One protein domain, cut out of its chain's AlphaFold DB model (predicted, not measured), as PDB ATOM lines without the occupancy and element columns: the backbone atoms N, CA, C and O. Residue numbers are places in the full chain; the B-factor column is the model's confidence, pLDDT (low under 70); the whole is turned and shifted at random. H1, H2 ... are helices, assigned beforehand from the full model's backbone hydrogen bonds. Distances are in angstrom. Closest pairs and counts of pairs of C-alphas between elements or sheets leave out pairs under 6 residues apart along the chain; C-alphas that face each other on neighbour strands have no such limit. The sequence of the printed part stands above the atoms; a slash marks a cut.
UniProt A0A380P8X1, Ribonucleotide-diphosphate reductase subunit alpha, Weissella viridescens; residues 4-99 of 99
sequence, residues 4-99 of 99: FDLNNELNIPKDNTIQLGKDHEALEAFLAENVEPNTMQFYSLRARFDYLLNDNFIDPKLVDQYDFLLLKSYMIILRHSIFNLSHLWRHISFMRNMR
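What this domain is: This is residues 4 to 99 of the 99 residues of the protein "Ribonucleotide-diphosphate reductase subunit alpha" of Weissella viridescens (UniProt A0A380P8X1). A long, open frame of helices forms two loose groups: H2, the longest, makes a hairpin with H1 and has H6 on it, while H3, H4 and H5 sit together at the other end, with few contacts. Residues 36 to 44 and 82 to 87 join the two groups, and residues 12 to 17 stick out beyond H1 and H2. The printed part has 96 residues with six named helices, H1 to H6, and no named strand: all helix. It is only just loose, close to extended, with a radius of gyration of the C-alphas of 18.3 A, and spans 58 by 24 by 23 A.

Where its parts are: H2, residues 21 to 35, is 20.1 A long and starts at C-alpha 21 (72.258, 88.984, 54.317). H1 is residues 4 to 11, H6 residues 88 to 97, ending at C-alpha 97 (76.106, 114.640, 53.736). H3 is residues 45 to 54, H4 residues 60 to 63, and H5 residues 68 to 81, 19.5 A long.

How they stand to each other: H2 touches H1 with residues 22 to 26 alone, closest C-alphas Leu 6 and Ala 26 at 5.1 A, in a hairpin at a shallow tilt of 20 degrees, opposite ways. H2 touches H6, closest C-alphas Leu 27 and Leu 88 at 4.7 A, the same way at 35.4 degrees, only just steep. H3 is close but not clearly touching H5, closest C-alphas Leu 45 and Lys 72 at 7.2 A, and likewise H4, Leu 53 and Pro 60 at 6.2 A. H2 and H3 are apart, as are H5 and H6. Every O i to N i+4 pair is within hydrogen-bond range in H2, H3, H5 and H6; H1 has 2 of 4, and H4 is too short for one.

The domain as a whole: The C-alphas of Asp 15 and Asp 64, the two farthest apart, are 58.5 A apart. The printed part has no cut and no long link. Residues 82 to 85 and 98 to 99 have pLDDT under 70.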
ATOM      1  N   PHE A   4      81.975  97.173  59.649       92.25
ATOM      2  CA  PHE A   4      82.941  97.143  58.547       92.25
ATOM      3  C   PHE A   4      83.302  95.713  58.148       92.25
ATOM      4  O   PHE A   4      83.316  95.398  56.959       92.25
ATOM      5  N   ASP A   5      83.563  94.855  59.133       94.88
ATOM      6  CA  ASP A   5      83.898  93.449  58.906       94.88
ATOM      7  C   ASP A   5      82.743  92.724  58.199       94.88
ATOM      8  O   ASP A   5      82.964  92.054  57.193       94.88
ATOM      9  N   LEU A   6      81.505  92.937  58.666       94.81
ATOM     10  CA  LEU A   6      80.297  92.335  58.091       94.81
ATOM     11  C   LEU A   6      80.058  92.793  56.646       94.81
ATOM     12  O   LEU A   6      79.815  91.973  55.765       94.81
ATOM     13  N   ASN A   7      80.192  94.090  56.362       93.88
ATOM     14  CA  ASN A   7      80.040  94.609  55.001       93.88
ATOM     15  C   ASN A   7      81.130  94.086  54.048       93.88
ATOM     16  O   ASN A   7      80.872  93.877  52.863       93.88
ATOM     17  N   ASN A   8      82.343  93.835  54.553       94.00
ATOM     18  CA  ASN A   8      83.424  93.253  53.756       94.00
ATOM     19  C   ASN A   8      83.135  91.800  53.339       94.00
ATOM     20  O   ASN A   8      83.622  91.377  52.288       94.00
ATOM     21  N   GLU A   9      82.310  91.055  54.087       94.50
ATOM     22  CA  GLU A   9      81.913  89.683  53.732       94.50
ATOM     23  C   GLU A   9      81.117  89.603  52.416       94.50
ATOM     24  O   GLU A   9      81.121  88.556  51.767       94.50
ATOM     25  N   LEU A  10      80.504  90.704  51.951       92.19
ATOM     26  CA  LEU A  10      79.875  90.774  50.621       92.19
ATOM     27  C   LEU A  10      80.869  90.483  49.486       92.19
ATOM     28  O   LEU A  10      80.479  89.957  48.445       92.19
ATOM     29  N   ASN A  11      82.150  90.805  49.696       92.62
ATOM     30  CA  ASN A  11      83.224  90.581  48.729       92.62
ATOM     31  C   ASN A  11      83.853  89.180  48.839       92.62
ATOM     32  O   ASN A  11      84.760  88.864  48.069       92.62
ATOM     33  N   ILE A  12      83.398  88.343  49.778       94.31
ATOM     34  CA  ILE A  12      83.867  86.968  49.977       94.31
ATOM     35  C   ILE A  12      82.707  86.028  49.624       94.31
ATOM     36  O   ILE A  12      81.784  85.865  50.426       94.31
ATOM     37  N   PRO A  13      82.706  85.413  48.427       93.81
ATOM     38  CA  PRO A  13      81.640  84.502  48.037       93.81
ATOM     39  C   PRO A  13      81.571  83.277  48.952       93.81
ATOM     40  O   PRO A  13      82.596  82.676  49.281       93.81
ATOM     41  N   LYS A  14      80.351  82.857  49.292       94.50
ATOM     42  CA  LYS A  14      80.070  81.588  49.969       94.50
ATOM     43  C   LYS A  14      79.224  80.732  49.041       94.50
ATOM     44  O   LYS A  14      78.234  81.215  48.497       94.50
ATOM     45  N   ASP A  15      79.656  79.500  48.790       95.25
ATOM     46  CA  ASP A  15      78.994  78.591  47.843       95.25
ATOM     47  C   ASP A  15      78.796  79.217  46.444       95.25
ATOM     48  O   ASP A  15      77.766  79.040  45.801       95.25
ATOM     49  N   ASN A  16      79.789  79.987  45.975       94.12
ATOM     50  CA  ASN A  16      79.751  80.776  44.731       94.12
ATOM     51  C   ASN A  16      78.648  81.854  44.672       94.12
ATOM     52  O   ASN A  16      78.293  82.317  43.588       94.12
ATOM     53  N   THR A  17      78.128  82.290  45.821       93.81
ATOM     54  CA  THR A  17      77.097  83.333  45.915       93.81
ATOM     55  C   THR A  17      77.541  84.505  46.787       93.81
ATOM     56  O   THR A  17      78.324  84.346  47.726       93.81
ATOM     57  N   ILE A  18      77.046  85.703  46.462       93.62
ATOM     58  CA  ILE A  18      77.232  86.903  47.289       93.62
ATOM     59  C   ILE A  18      76.379  86.762  48.551       93.62
ATOM     60  O   ILE A  18      75.201  86.409  48.487       93.62
ATOM     61  N   GLN A  19      76.956  87.100  49.699       94.19
ATOM     62  CA  GLN A  19      76.308  86.966  51.000       94.19
ATOM     63  C   GLN A  19      75.389  88.162  51.322       94.19
ATOM     64  O   GLN A  19      75.643  88.894  52.269       94.19
ATOM     65  N   LEU A  20      74.308  88.386  50.560       90.56
ATOM     66  CA  LEU A  20      73.446  89.585  50.685       90.56
ATOM     67  C   LEU A  20      72.909  89.862  52.104       90.56
ATOM     68  O   LEU A  20      72.736  91.022  52.469       90.56
ATOM     69  N   GLY A  21      72.681  88.825  52.917       92.56
ATOM     70  CA  GLY A  21      72.258  88.984  54.317       92.56
ATOM     71  C   GLY A  21      73.266  89.754  55.181       92.56
ATOM     72  O   GLY A  21      72.876  90.412  56.141       92.56
ATOM     73  N   LYS A  22      74.546  89.755  54.792       94.12
ATOM     74  CA  LYS A  22      75.616  90.447  55.512       94.12
ATOM     75  C   LYS A  22      75.512  91.963  55.460       94.12
ATOM     76  O   LYS A  22      75.932  92.617  56.404       94.12
ATOM     77  N   ASP A  23      74.900  92.521  54.420       93.62
ATOM     78  CA  ASP A  23      74.609  93.959  54.366       93.62
ATOM     79  C   ASP A  23      73.565  94.364  55.420       93.62
ATOM     80  O   ASP A  23      73.668  95.436  56.014       93.62
ATOM     81  N   HIS A  24      72.600  93.484  55.712       91.62
ATOM     82  CA  HIS A  24      71.609  93.718  56.760       91.62
ATOM     83  C   HIS A  24      72.229  93.607  58.158       91.62
ATOM     84  O   HIS A  24      72.059  94.518  58.964       91.62
ATOM     85  N   GLU A  25      73.019  92.558  58.412       94.50
ATOM     86  CA  GLU A  25      73.781  92.420  59.665       94.50
ATOM     87  C   GLU A  25      74.704  93.631  59.884       94.50
ATOM     88  O   GLU A  25      74.784  94.179  60.984       94.50
ATOM     89  N   ALA A  26      75.377  94.094  58.827       94.94
ATOM     90  CA  ALA A  26      76.240  95.266  58.891       94.94
ATOM     91  C   ALA A  26      75.449  96.554  59.166       94.94
ATOM     92  O   ALA A  26      75.924  97.418  59.899       94.94
ATOM     93  N   LEU A  27      74.241  96.695  58.616       92.88
ATOM     94  CA  LEU A  27      73.361  97.816  58.928       92.88
ATOM     95  C   LEU A  27      72.956  97.823  60.409       92.88
ATOM     96  O   LEU A  27      73.076  98.861  61.056       92.88
ATOM     97  N   GLU A  28      72.508  96.692  60.952       92.62
ATOM     98  CA  GLU A  28      72.148  96.587  62.372       92.62
ATOM     99  C   GLU A  28      73.344  96.917  63.276       92.62
ATOM    100  O   GLU A  28      73.225  97.736  64.190       92.62
ATOM    101  N   ALA A  29      74.521  96.365  62.960       95.38
ATOM    102  CA  ALA A  29      75.756  96.678  63.670       95.38
ATOM    103  C   ALA A  29      76.111  98.171  63.571       95.38
ATOM    104  O   ALA A  29      76.463  98.782  64.572       95.38
ATOM    105  N   PHE A  30      75.962  98.807  62.404       94.06
ATOM    106  CA  PHE A  30      76.236 100.238  62.240       94.06
ATOM    107  C   PHE A  30      75.286 101.117  63.062       94.06
ATOM    108  O   PHE A  30      75.710 102.133  63.625       94.06
ATOM    109  N   LEU A  31      74.007 100.743  63.142       91.62
ATOM    110  CA  LEU A  31      73.039 101.457  63.968       91.62
ATOM    111  C   LEU A  31      73.440 101.393  65.446       91.62
ATOM    112  O   LEU A  31      73.561 102.446  66.071       91.62
ATOM    113  N   ALA A  32      73.742 100.201  65.963       94.50
ATOM    114  CA  ALA A  32      74.110  99.996  67.365       94.50
ATOM    115  C   ALA A  32      75.497 100.563  67.730       94.50
ATOM    116  O   ALA A  32      75.673 101.169  68.785       94.50
ATOM    117  N   GLU A  33      76.500 100.383  66.868       95.06
ATOM    118  CA  GLU A  33      77.892 100.763  67.148       95.06
ATOM    119  C   GLU A  33      78.162 102.252  66.904       95.06
ATOM    120  O   GLU A  33      79.046 102.828  67.539       95.06
ATOM    121  N   ASN A  34      77.431 102.887  65.979       92.62
ATOM    122  CA  ASN A  34      77.711 104.258  65.556       92.62
ATOM    123  C   ASN A  34      76.510 105.199  65.681       92.62
ATOM    124  O   ASN A  34      76.664 106.278  66.245       92.62
ATOM    125  N   VAL A  35      75.331 104.859  65.155       91.81
ATOM    126  CA  VAL A  35      74.215 105.827  65.129       91.81
ATOM    127  C   VAL A  35      73.649 106.066  66.525       91.81
ATOM    128  O   VAL A  35      73.596 107.211  66.967       91.81
ATOM    129  N   GLU A  36      73.261 105.012  67.235       92.44
ATOM    130  CA  GLU A  36      72.662 105.087  68.570       92.44
ATOM    131  C   GLU A  36      73.533 105.831  69.599       92.44
ATOM    132  O   GLU A  36      73.034 106.806  70.170       92.44
ATOM    133  N   PRO A  37      74.820 105.482  69.813       95.62
ATOM    134  CA  PRO A  37      75.651 106.150  70.819       95.62
ATOM    135  C   PRO A  37      75.977 107.609  70.476       95.62
ATOM    136  O   PRO A  37      76.249 108.398  71.379       95.62
ATOM    137  N   ASN A  38      75.930 107.987  69.195       94.44
ATOM    138  CA  ASN A  38      76.170 109.363  68.749       94.44
ATOM    139  C   ASN A  38      74.871 110.165  68.540       94.44
ATOM    140  O   ASN A  38      74.924 111.320  68.112       94.44
ATOM    141  N   THR A  39      73.701 109.586  68.831       93.12
ATOM    142  CA  THR A  39      72.411 110.278  68.722       93.12
ATOM    143  C   THR A  39      72.028 110.899  70.059       93.12
ATOM    144  O   THR A  39      71.774 110.202  71.041       93.12
ATOM    145  N   MET A  40      71.913 112.228  70.085       94.81
ATOM    146  CA  MET A  40      71.438 112.946  71.266       94.81
ATOM    147  C   MET A  40      69.972 112.604  71.568       94.81
ATOM    148  O   MET A  40      69.086 112.789  70.730       94.81
ATOM    149  N   GLN A  41      69.724 112.125  72.786       94.88
ATOM    150  CA  GLN A  41      68.396 111.740  73.257       94.88
ATOM    151  C   GLN A  41      67.721 112.886  74.014       94.88
ATOM    152  O   GLN A  41      68.367 113.649  74.729       94.88
ATOM    153  N   PHE A  42      66.395 112.969  73.900       96.12
ATOM    154  CA  PHE A  42      65.579 113.973  74.582       96.12
ATOM    155  C   PHE A  42      64.388 113.313  75.272       96.12
ATOM    156  O   PHE A  42      63.749 112.425  74.712       96.12
ATOM    157  N   TYR A  43      64.030 113.800  76.461       94.88
ATOM    158  CA  TYR A  43      62.884 113.288  77.222       94.88
ATOM    159  C   TYR A  43      61.525 113.656  76.599       94.88
ATOM    160  O   TYR A  43      60.501 113.066  76.935       94.88
ATOM    161  N   SER A  44      61.485 114.649  75.702       94.56
ATOM    162  CA  SER A  44      60.283 115.015  74.952       94.56
ATOM    163  C   SER A  44      60.621 115.715  73.636       94.56
ATOM    164  O   SER A  44      61.701 116.281  73.471       94.56
ATOM    165  N   LEU A  45      59.657 115.742  72.708       93.00
ATOM    166  CA  LEU A  45      59.791 116.519  71.474       93.00
ATOM    167  C   LEU A  45      59.953 118.017  71.763       93.00
ATOM    168  O   LEU A  45      60.705 118.689  71.068       93.00
ATOM    169  N   ARG A  46      59.291 118.530  72.810       93.81
ATOM    170  CA  ARG A  46      59.424 119.932  73.218       93.81
ATOM    171  C   ARG A  46      60.860 120.252  73.624       93.81
ATOM    172  O   ARG A  46      61.434 121.177  73.070       93.81
ATOM    173  N   ALA A  47      61.458 119.413  74.468       96.56
ATOM    174  CA  ALA A  47      62.851 119.559  74.885       96.56
ATOM    175  C   ALA A  47      63.828 119.547  73.702       96.56
ATOM    176  O   ALA A  47      64.783 120.318  73.678       96.56
ATOM    177  N   ARG A  48      63.565 118.701  72.697       95.44
ATOM    178  CA  ARG A  48      64.351 118.674  71.460       95.44
ATOM    179  C   ARG A  48      64.247 119.988  70.688       95.44
ATOM    180  O   ARG A  48      65.269 120.508  70.262       95.44
ATOM    181  N   PHE A  49      63.041 120.517  70.488       94.75
ATOM    182  CA  PHE A  49      62.861 121.795  69.789       94.75
ATOM    183  C   PHE A  49      63.480 122.960  70.561       94.75
ATOM    184  O   PHE A  49      64.151 123.780  69.947       94.75
ATOM    185  N   ASP A  50      63.314 123.000  71.886       94.69
ATOM    186  CA  ASP A  50      63.920 124.037  72.725       94.69
ATOM    187  C   ASP A  50      65.456 124.015  72.597       94.69
ATOM    188  O   ASP A  50      66.057 125.059  72.373       94.69
ATOM    189  N   TYR A  51      66.088 122.833  72.640       97.25
ATOM    190  CA  TYR A  51      67.528 122.678  72.379       97.25
ATOM    191  C   TYR A  51      67.923 123.188  70.985       97.25
ATOM    192  O   TYR A  51      68.820 124.014  70.852       97.25
ATOM    193  N   LEU A  52      67.217 122.739  69.939       96.25
ATOM    194  CA  LEU A  52      67.538 123.109  68.559       96.25
ATOM    195  C   LEU A  52      67.391 124.615  68.293       96.25
ATOM    196  O   LEU A  52      68.163 125.168  67.514       96.25
ATOM    197  N   LEU A  53      66.413 125.272  68.919       95.81
ATOM    198  CA  LEU A  53      66.196 126.715  68.801       95.81
ATOM    199  C   LEU A  53      67.246 127.508  69.579       95.81
ATOM    200  O   LEU A  53      67.828 128.442  69.033       95.81
ATOM    201  N   ASN A  54      67.505 127.126  70.832       96.88
ATOM    202  CA  ASN A  54      68.449 127.834  71.698       96.88
ATOM    203  C   ASN A  54      69.874 127.814  71.133       96.88
ATOM    204  O   ASN A  54      70.578 128.820  71.209       96.88
ATOM    205  N   ASP A  55      70.265 126.698  70.516       96.88
ATOM    206  CA  ASP A  55      71.597 126.522  69.938       96.88
ATOM    207  C   ASP A  55      71.665 126.906  68.446       96.88
ATOM    208  O   ASP A  55      72.671 126.668  67.781       96.88
ATOM    209  N   ASN A  56      70.617 127.548  67.909       95.56
ATOM    210  CA  ASN A  56      70.528 128.028  66.522       95.56
ATOM    211  C   ASN A  56      70.701 126.933  65.448       95.56
ATOM    212  O   ASN A  56      71.148 127.212  64.335       95.56
ATOM    213  N   PHE A  57      70.320 125.688  65.748       94.88
ATOM    214  CA  PHE A  57      70.280 124.606  64.757       94.88
ATOM    215  C   PHE A  57      69.098 124.734  63.786       94.88
ATOM    216  O   PHE A  57      69.162 124.209  62.675       94.88
ATOM    217  N   ILE A  58      68.013 125.402  64.192       93.75
ATOM    218  CA  ILE A  58      66.840 125.673  63.348       93.75
ATOM    219  C   ILE A  58      66.390 127.130  63.494       93.75
ATOM    220  O   ILE A  58      66.500 127.706  64.572       93.75
ATOM    221  N   ASP A  59      65.865 127.718  62.416       94.12
ATOM    222  CA  ASP A  59      65.352 129.094  62.420       94.12
ATOM    223  C   ASP A  59      64.035 129.181  63.220       94.12
ATOM    224  O   ASP A  59      63.052 128.531  62.836       94.12
ATOM    225  N   PRO A  60      63.958 130.008  64.282       94.19
ATOM    226  CA  PRO A  60      62.720 130.233  65.024       94.19
ATOM    227  C   PRO A  60      61.557 130.679  64.139       94.19
ATOM    228  O   PRO A  60      60.438 130.200  64.312       94.19
ATOM    229  N   LYS A  61      61.821 131.499  63.109       94.25
ATOM    230  CA  LYS A  61      60.776 131.979  62.192       94.25
ATOM    231  C   LYS A  61      60.114 130.849  61.418       94.25
ATOM    232  O   LYS A  61      58.978 131.006  60.980       94.25
ATOM    233  N   LEU A  62      60.813 129.734  61.197       89.50
ATOM    234  CA  LEU A  62      60.235 128.562  60.547       89.50
ATOM    235  C   LEU A  62      59.288 127.821  61.493       89.50
ATOM    236  O   LEU A  62      58.227 127.371  61.072       89.50
ATOM    237  N   VAL A  63      59.667 127.703  62.765       91.50
ATOM    238  CA  VAL A  63      58.872 127.005  63.779       91.50
ATOM    239  C   VAL A  63      57.611 127.798  64.118       91.50
ATOM    240  O   VAL A  63      56.532 127.216  64.181       91.50
ATOM    241  N   ASP A  64      57.726 129.122  64.234       92.81
ATOM    242  CA  ASP A  64      56.625 130.026  64.596       92.81
ATOM    243  C   ASP A  64      55.504 130.097  63.542       92.81
ATOM    244  O   ASP A  64      54.402 130.562  63.832       92.81
ATOM    245  N   GLN A  65      55.750 129.617  62.318       95.31
ATOM    246  CA  GLN A  65      54.732 129.532  61.264       95.31
ATOM    247  C   GLN A  65      53.680 128.445  61.523       95.31
ATOM    248  O   GLN A  65      52.647 128.429  60.850       95.31
ATOM    249  N   TYR A  66      53.923 127.535  62.470       94.75
ATOM    250  CA  TYR A  66      53.073 126.374  62.703       94.75
ATOM    251  C   TYR A  66      52.715 126.218  64.179       94.75
ATOM    252  O   TYR A  66      53.534 126.417  65.072       94.75
ATOM    253  N   ASP A  67      51.488 125.768  64.437       94.31
ATOM    254  CA  ASP A  67      51.095 125.348  65.778       94.31
ATOM    255  C   ASP A  67      51.933 124.142  66.242       94.31
ATOM    256  O   ASP A  67      52.168 123.181  65.500       94.31
ATOM    257  N   PHE A  68      52.374 124.164  67.502       92.50
ATOM    258  CA  PHE A  68      53.262 123.126  68.020       92.50
ATOM    259  C   PHE A  68      52.587 121.746  68.087       92.50
ATOM    260  O   PHE A  68      53.269 120.728  67.941       92.50
ATOM    261  N   LEU A  69      51.262 121.666  68.277       94.25
ATOM    262  CA  LEU A  69      50.550 120.385  68.243       94.25
ATOM    263  C   LEU A  69      50.520 119.810  66.826       94.25
ATOM    264  O   LEU A  69      50.638 118.591  66.678       94.25
ATOM    265  N   LEU A  70      50.436 120.660  65.797       94.38
ATOM    266  CA  LEU A  70      50.579 120.241  64.401       94.38
ATOM    267  C   LEU A  70      51.997 119.731  64.109       94.38
ATOM    268  O   LEU A  70      52.156 118.648  63.547       94.38
ATOM    269  N   LEU A  71      53.037 120.451  64.542       93.19
ATOM    270  CA  LEU A  71      54.422 119.978  64.400       93.19
ATOM    271  C   LEU A  71      54.631 118.640  65.117       93.19
ATOM    272  O   LEU A  71      55.246 117.718  64.577       93.19
ATOM    273  N   LYS A  72      54.071 118.497  66.320       92.56
ATOM    274  CA  LYS A  72      54.123 117.255  67.089       92.56
ATOM    275  C   LYS A  72      53.407 116.108  66.384       92.56
ATOM    276  O   LYS A  72      53.964 115.011  66.331       92.56
ATOM    277  N   SER A  73      52.204 116.329  65.856       93.69
ATOM    278  CA  SER A  73      51.460 115.285  65.145       93.69
ATOM    279  C   SER A  73      52.201 114.852  63.881       93.69
ATOM    280  O   SER A  73      52.358 113.652  63.656       93.69
ATOM    281  N   TYR A  74      52.771 115.801  63.134       92.00
ATOM    282  CA  TYR A  74      53.586 115.511  61.960       92.00
ATOM    283  C   TYR A  74      54.848 114.713  62.310       92.00
ATOM    284  O   TYR A  74      55.131 113.708  61.668       92.00
ATOM    285  N   MET A  75      55.566 115.079  63.376       89.88
ATOM    286  CA  MET A  75      56.738 114.325  63.845       89.88
ATOM    287  C   MET A  75      56.391 112.904  64.302       89.88
ATOM    288  O   MET A  75      57.175 111.983  64.076       89.88
ATOM    289  N   ILE A  76      55.223 112.701  64.919       88.50
ATOM    290  CA  ILE A  76      54.734 111.360  65.267       88.50
ATOM    291  C   ILE A  76      54.456 110.564  63.990       88.50
ATOM    292  O   ILE A  76      54.981 109.461  63.855       88.50
ATOM    293  N   ILE A  77      53.698 111.127  63.042       90.06
ATOM    294  CA  ILE A  77      53.402 110.483  61.752       90.06
ATOM    295  C   ILE A  77      54.701 110.092  61.051       90.06
ATOM    296  O   ILE A  77      54.865 108.936  60.680       90.06
ATOM    297  N   LEU A  78      55.646 111.027  60.958       87.44
ATOM    298  CA  LEU A  78      56.947 110.800  60.354       87.44
ATOM    299  C   LEU A  78      57.728 109.696  61.063       87.44
ATOM    300  O   LEU A  78      58.199 108.777  60.410       87.44
ATOM    301  N   ARG A  79      57.813 109.691  62.394       82.50
ATOM    302  CA  ARG A  79      58.483 108.595  63.114       82.50
ATOM    303  C   ARG A  79      57.870 107.227  62.795       82.50
ATOM    304  O   ARG A  79      58.589 106.237  62.754       82.50
ATOM    305  N   HIS A  80      56.558 107.172  62.582       77.31
ATOM    306  CA  HIS A  80      55.867 105.944  62.194       77.31
ATOM    307  C   HIS A  80      55.959 105.639  60.686       77.31
ATOM    308  O   HIS A  80      55.720 104.499  60.298       77.31
ATOM    309  N   SER A  81      56.319 106.616  59.844       74.00
ATOM    310  CA  SER A  81      56.404 106.473  58.385       74.00
ATOM    311  C   SER A  81      57.832 106.382  57.823       74.00
ATOM    312  O   SER A  81      57.996 106.080  56.645       74.00
ATOM    313  N   ILE A  82      58.864 106.683  58.612       63.41
ATOM    314  CA  ILE A  82      60.267 106.823  58.182       63.41
ATOM    315  C   ILE A  82      61.076 105.587  58.609       63.41
ATOM    316  O   ILE A  82      60.959 105.177  59.756       63.41
ATOM    317  N   PHE A  83      61.977 104.967  57.836       61.47
ATOM    318  CA  PHE A  83      62.367 104.986  56.415       61.47
ATOM    319  C   PHE A  83      63.051 103.621  56.201       61.47
ATOM    320  O   PHE A  83      63.962 103.275  56.951       61.47
ATOM    321  N   ASN A  84      62.664 102.848  55.186       62.28
ATOM    322  CA  ASN A  84      63.278 101.542  54.916       62.28
ATOM    323  C   ASN A  84      64.573 101.725  54.102       62.28
ATOM    324  O   ASN A  84      64.655 101.395  52.920       62.28
ATOM    325  N   LEU A  85      65.584 102.356  54.703       64.62
ATOM    326  CA  LEU A  85      66.934 102.357  54.146       64.62
ATOM    327  C   LEU A  85      67.529 100.970  54.421       64.62
ATOM    328  O   LEU A  85      68.162 100.746  55.444       64.62
ATOM    329  N   SER A  86      67.272 100.027  53.520       76.56
ATOM    330  CA  SER A  86      67.596  98.604  53.693       76.56
ATOM    331  C   SER A  86      69.084  98.263  53.576       76.56
ATOM    332  O   SER A  86      69.434  97.103  53.752       76.56
ATOM    333  N   HIS A  87      69.936  99.243  53.252       84.25
ATOM    334  CA  HIS A  87      71.339  99.019  52.904       84.25
ATOM    335  C   HIS A  87      72.279  99.953  53.654       84.25
ATOM    336  O   HIS A  87      72.062 101.173  53.663       84.25
ATOM    337  N   LEU A  88      73.370  99.398  54.190       86.25
ATOM    338  CA  LEU A  88      74.353 100.122  55.000       86.25
ATOM    339  C   LEU A  88      74.888 101.373  54.284       86.25
ATOM    340  O   LEU A  88      74.930 102.467  54.851       86.25
ATOM    341  N   TRP A  89      75.238 101.246  53.002       85.44
ATOM    342  CA  TRP A  89      75.813 102.345  52.219       85.44
ATOM    343  C   TRP A  89      74.902 103.566  52.090       85.44
ATOM    344  O   TRP A  89      75.393 104.695  52.012       85.44
ATOM    345  N   ARG A  90      73.577 103.375  52.096       85.50
ATOM    346  CA  ARG A  90      72.637 104.502  52.042       85.50
ATOM    347  C   ARG A  90      72.659 105.304  53.341       85.50
ATOM    348  O   ARG A  90      72.634 106.531  53.280       85.50
ATOM    349  N   HIS A  91      72.774 104.629  54.485       86.06
ATOM    350  CA  HIS A  91      72.895 105.279  55.795       86.06
ATOM    351  C   HIS A  91      74.219 106.023  55.943       86.06
ATOM    352  O   HIS A  91      74.219 107.194  56.310       86.06
ATOM    353  N   ILE A  92      75.341 105.389  55.584       86.75
ATOM    354  CA  ILE A  92      76.665 106.032  55.642       86.75
ATOM    355  C   ILE A  92      76.699 107.283  54.751       86.75
ATOM    356  O   ILE A  92      77.169 108.338  55.178       86.75
ATOM    357  N   SER A  93      76.172 107.188  53.525       86.75
ATOM    358  CA  SER A  93      76.123 108.318  52.591       86.75
ATOM    359  C   SER A  93      75.276 109.475  53.130       86.75
ATOM    360  O   SER A  93      75.718 110.623  53.107       86.75
ATOM    361  N   PHE A  94      74.094 109.174  53.680       85.62
ATOM    362  CA  PHE A  94      73.229 110.171  54.308       85.62
ATOM    363  C   PHE A  94      73.934 110.886  55.470       85.62
ATOM    364  O   PHE A  94      73.992 112.113  55.485       85.62
ATOM    365  N   MET A  95      74.548 110.132  56.387       83.38
ATOM    366  CA  MET A  95      75.259 110.691  57.543       83.38
ATOM    367  C   MET A  95      76.457 111.559  57.140       83.38
ATOM    368  O   MET A  95      76.738 112.560  57.794       83.38
ATOM    369  N   ARG A  96      77.155 111.212  56.051       83.56
ATOM    370  CA  ARG A  96      78.274 112.013  55.538       83.56
ATOM    371  C   ARG A  96      77.821 113.356  54.960       83.56
ATOM    372  O   ARG A  96      78.554 114.324  55.097       83.56
ATOM    373  N   ASN A  97      76.641 113.414  54.343       77.75
ATOM    374  CA  ASN A  97      76.106 114.640  53.736       77.75
ATOM    375  C   ASN A  97      75.468 115.605  54.753       77.75
ATOM    376  O   ASN A  97      75.091 116.707  54.371       77.75
ATOM    377  N   MET A  98      75.305 115.192  56.017       67.06
ATOM    378  CA  MET A  98      74.793 116.043  57.103       67.06
ATOM    379  C   MET A  98      75.896 116.747  57.913       67.06
ATOM    380  O   MET A  98      75.577 117.478  58.848       67.06
ATOM    381  N   ARG A  99      77.173 116.498  57.597       57.91
ATOM    382  CA  ARG A  99      78.325 117.215  58.161       57.91
ATOM    383  C   ARG A  99      78.705 118.382  57.265       57.91
ATOM    384  O   ARG A  99      79.114 119.414  57.833       57.91
TER     385      ARG A  99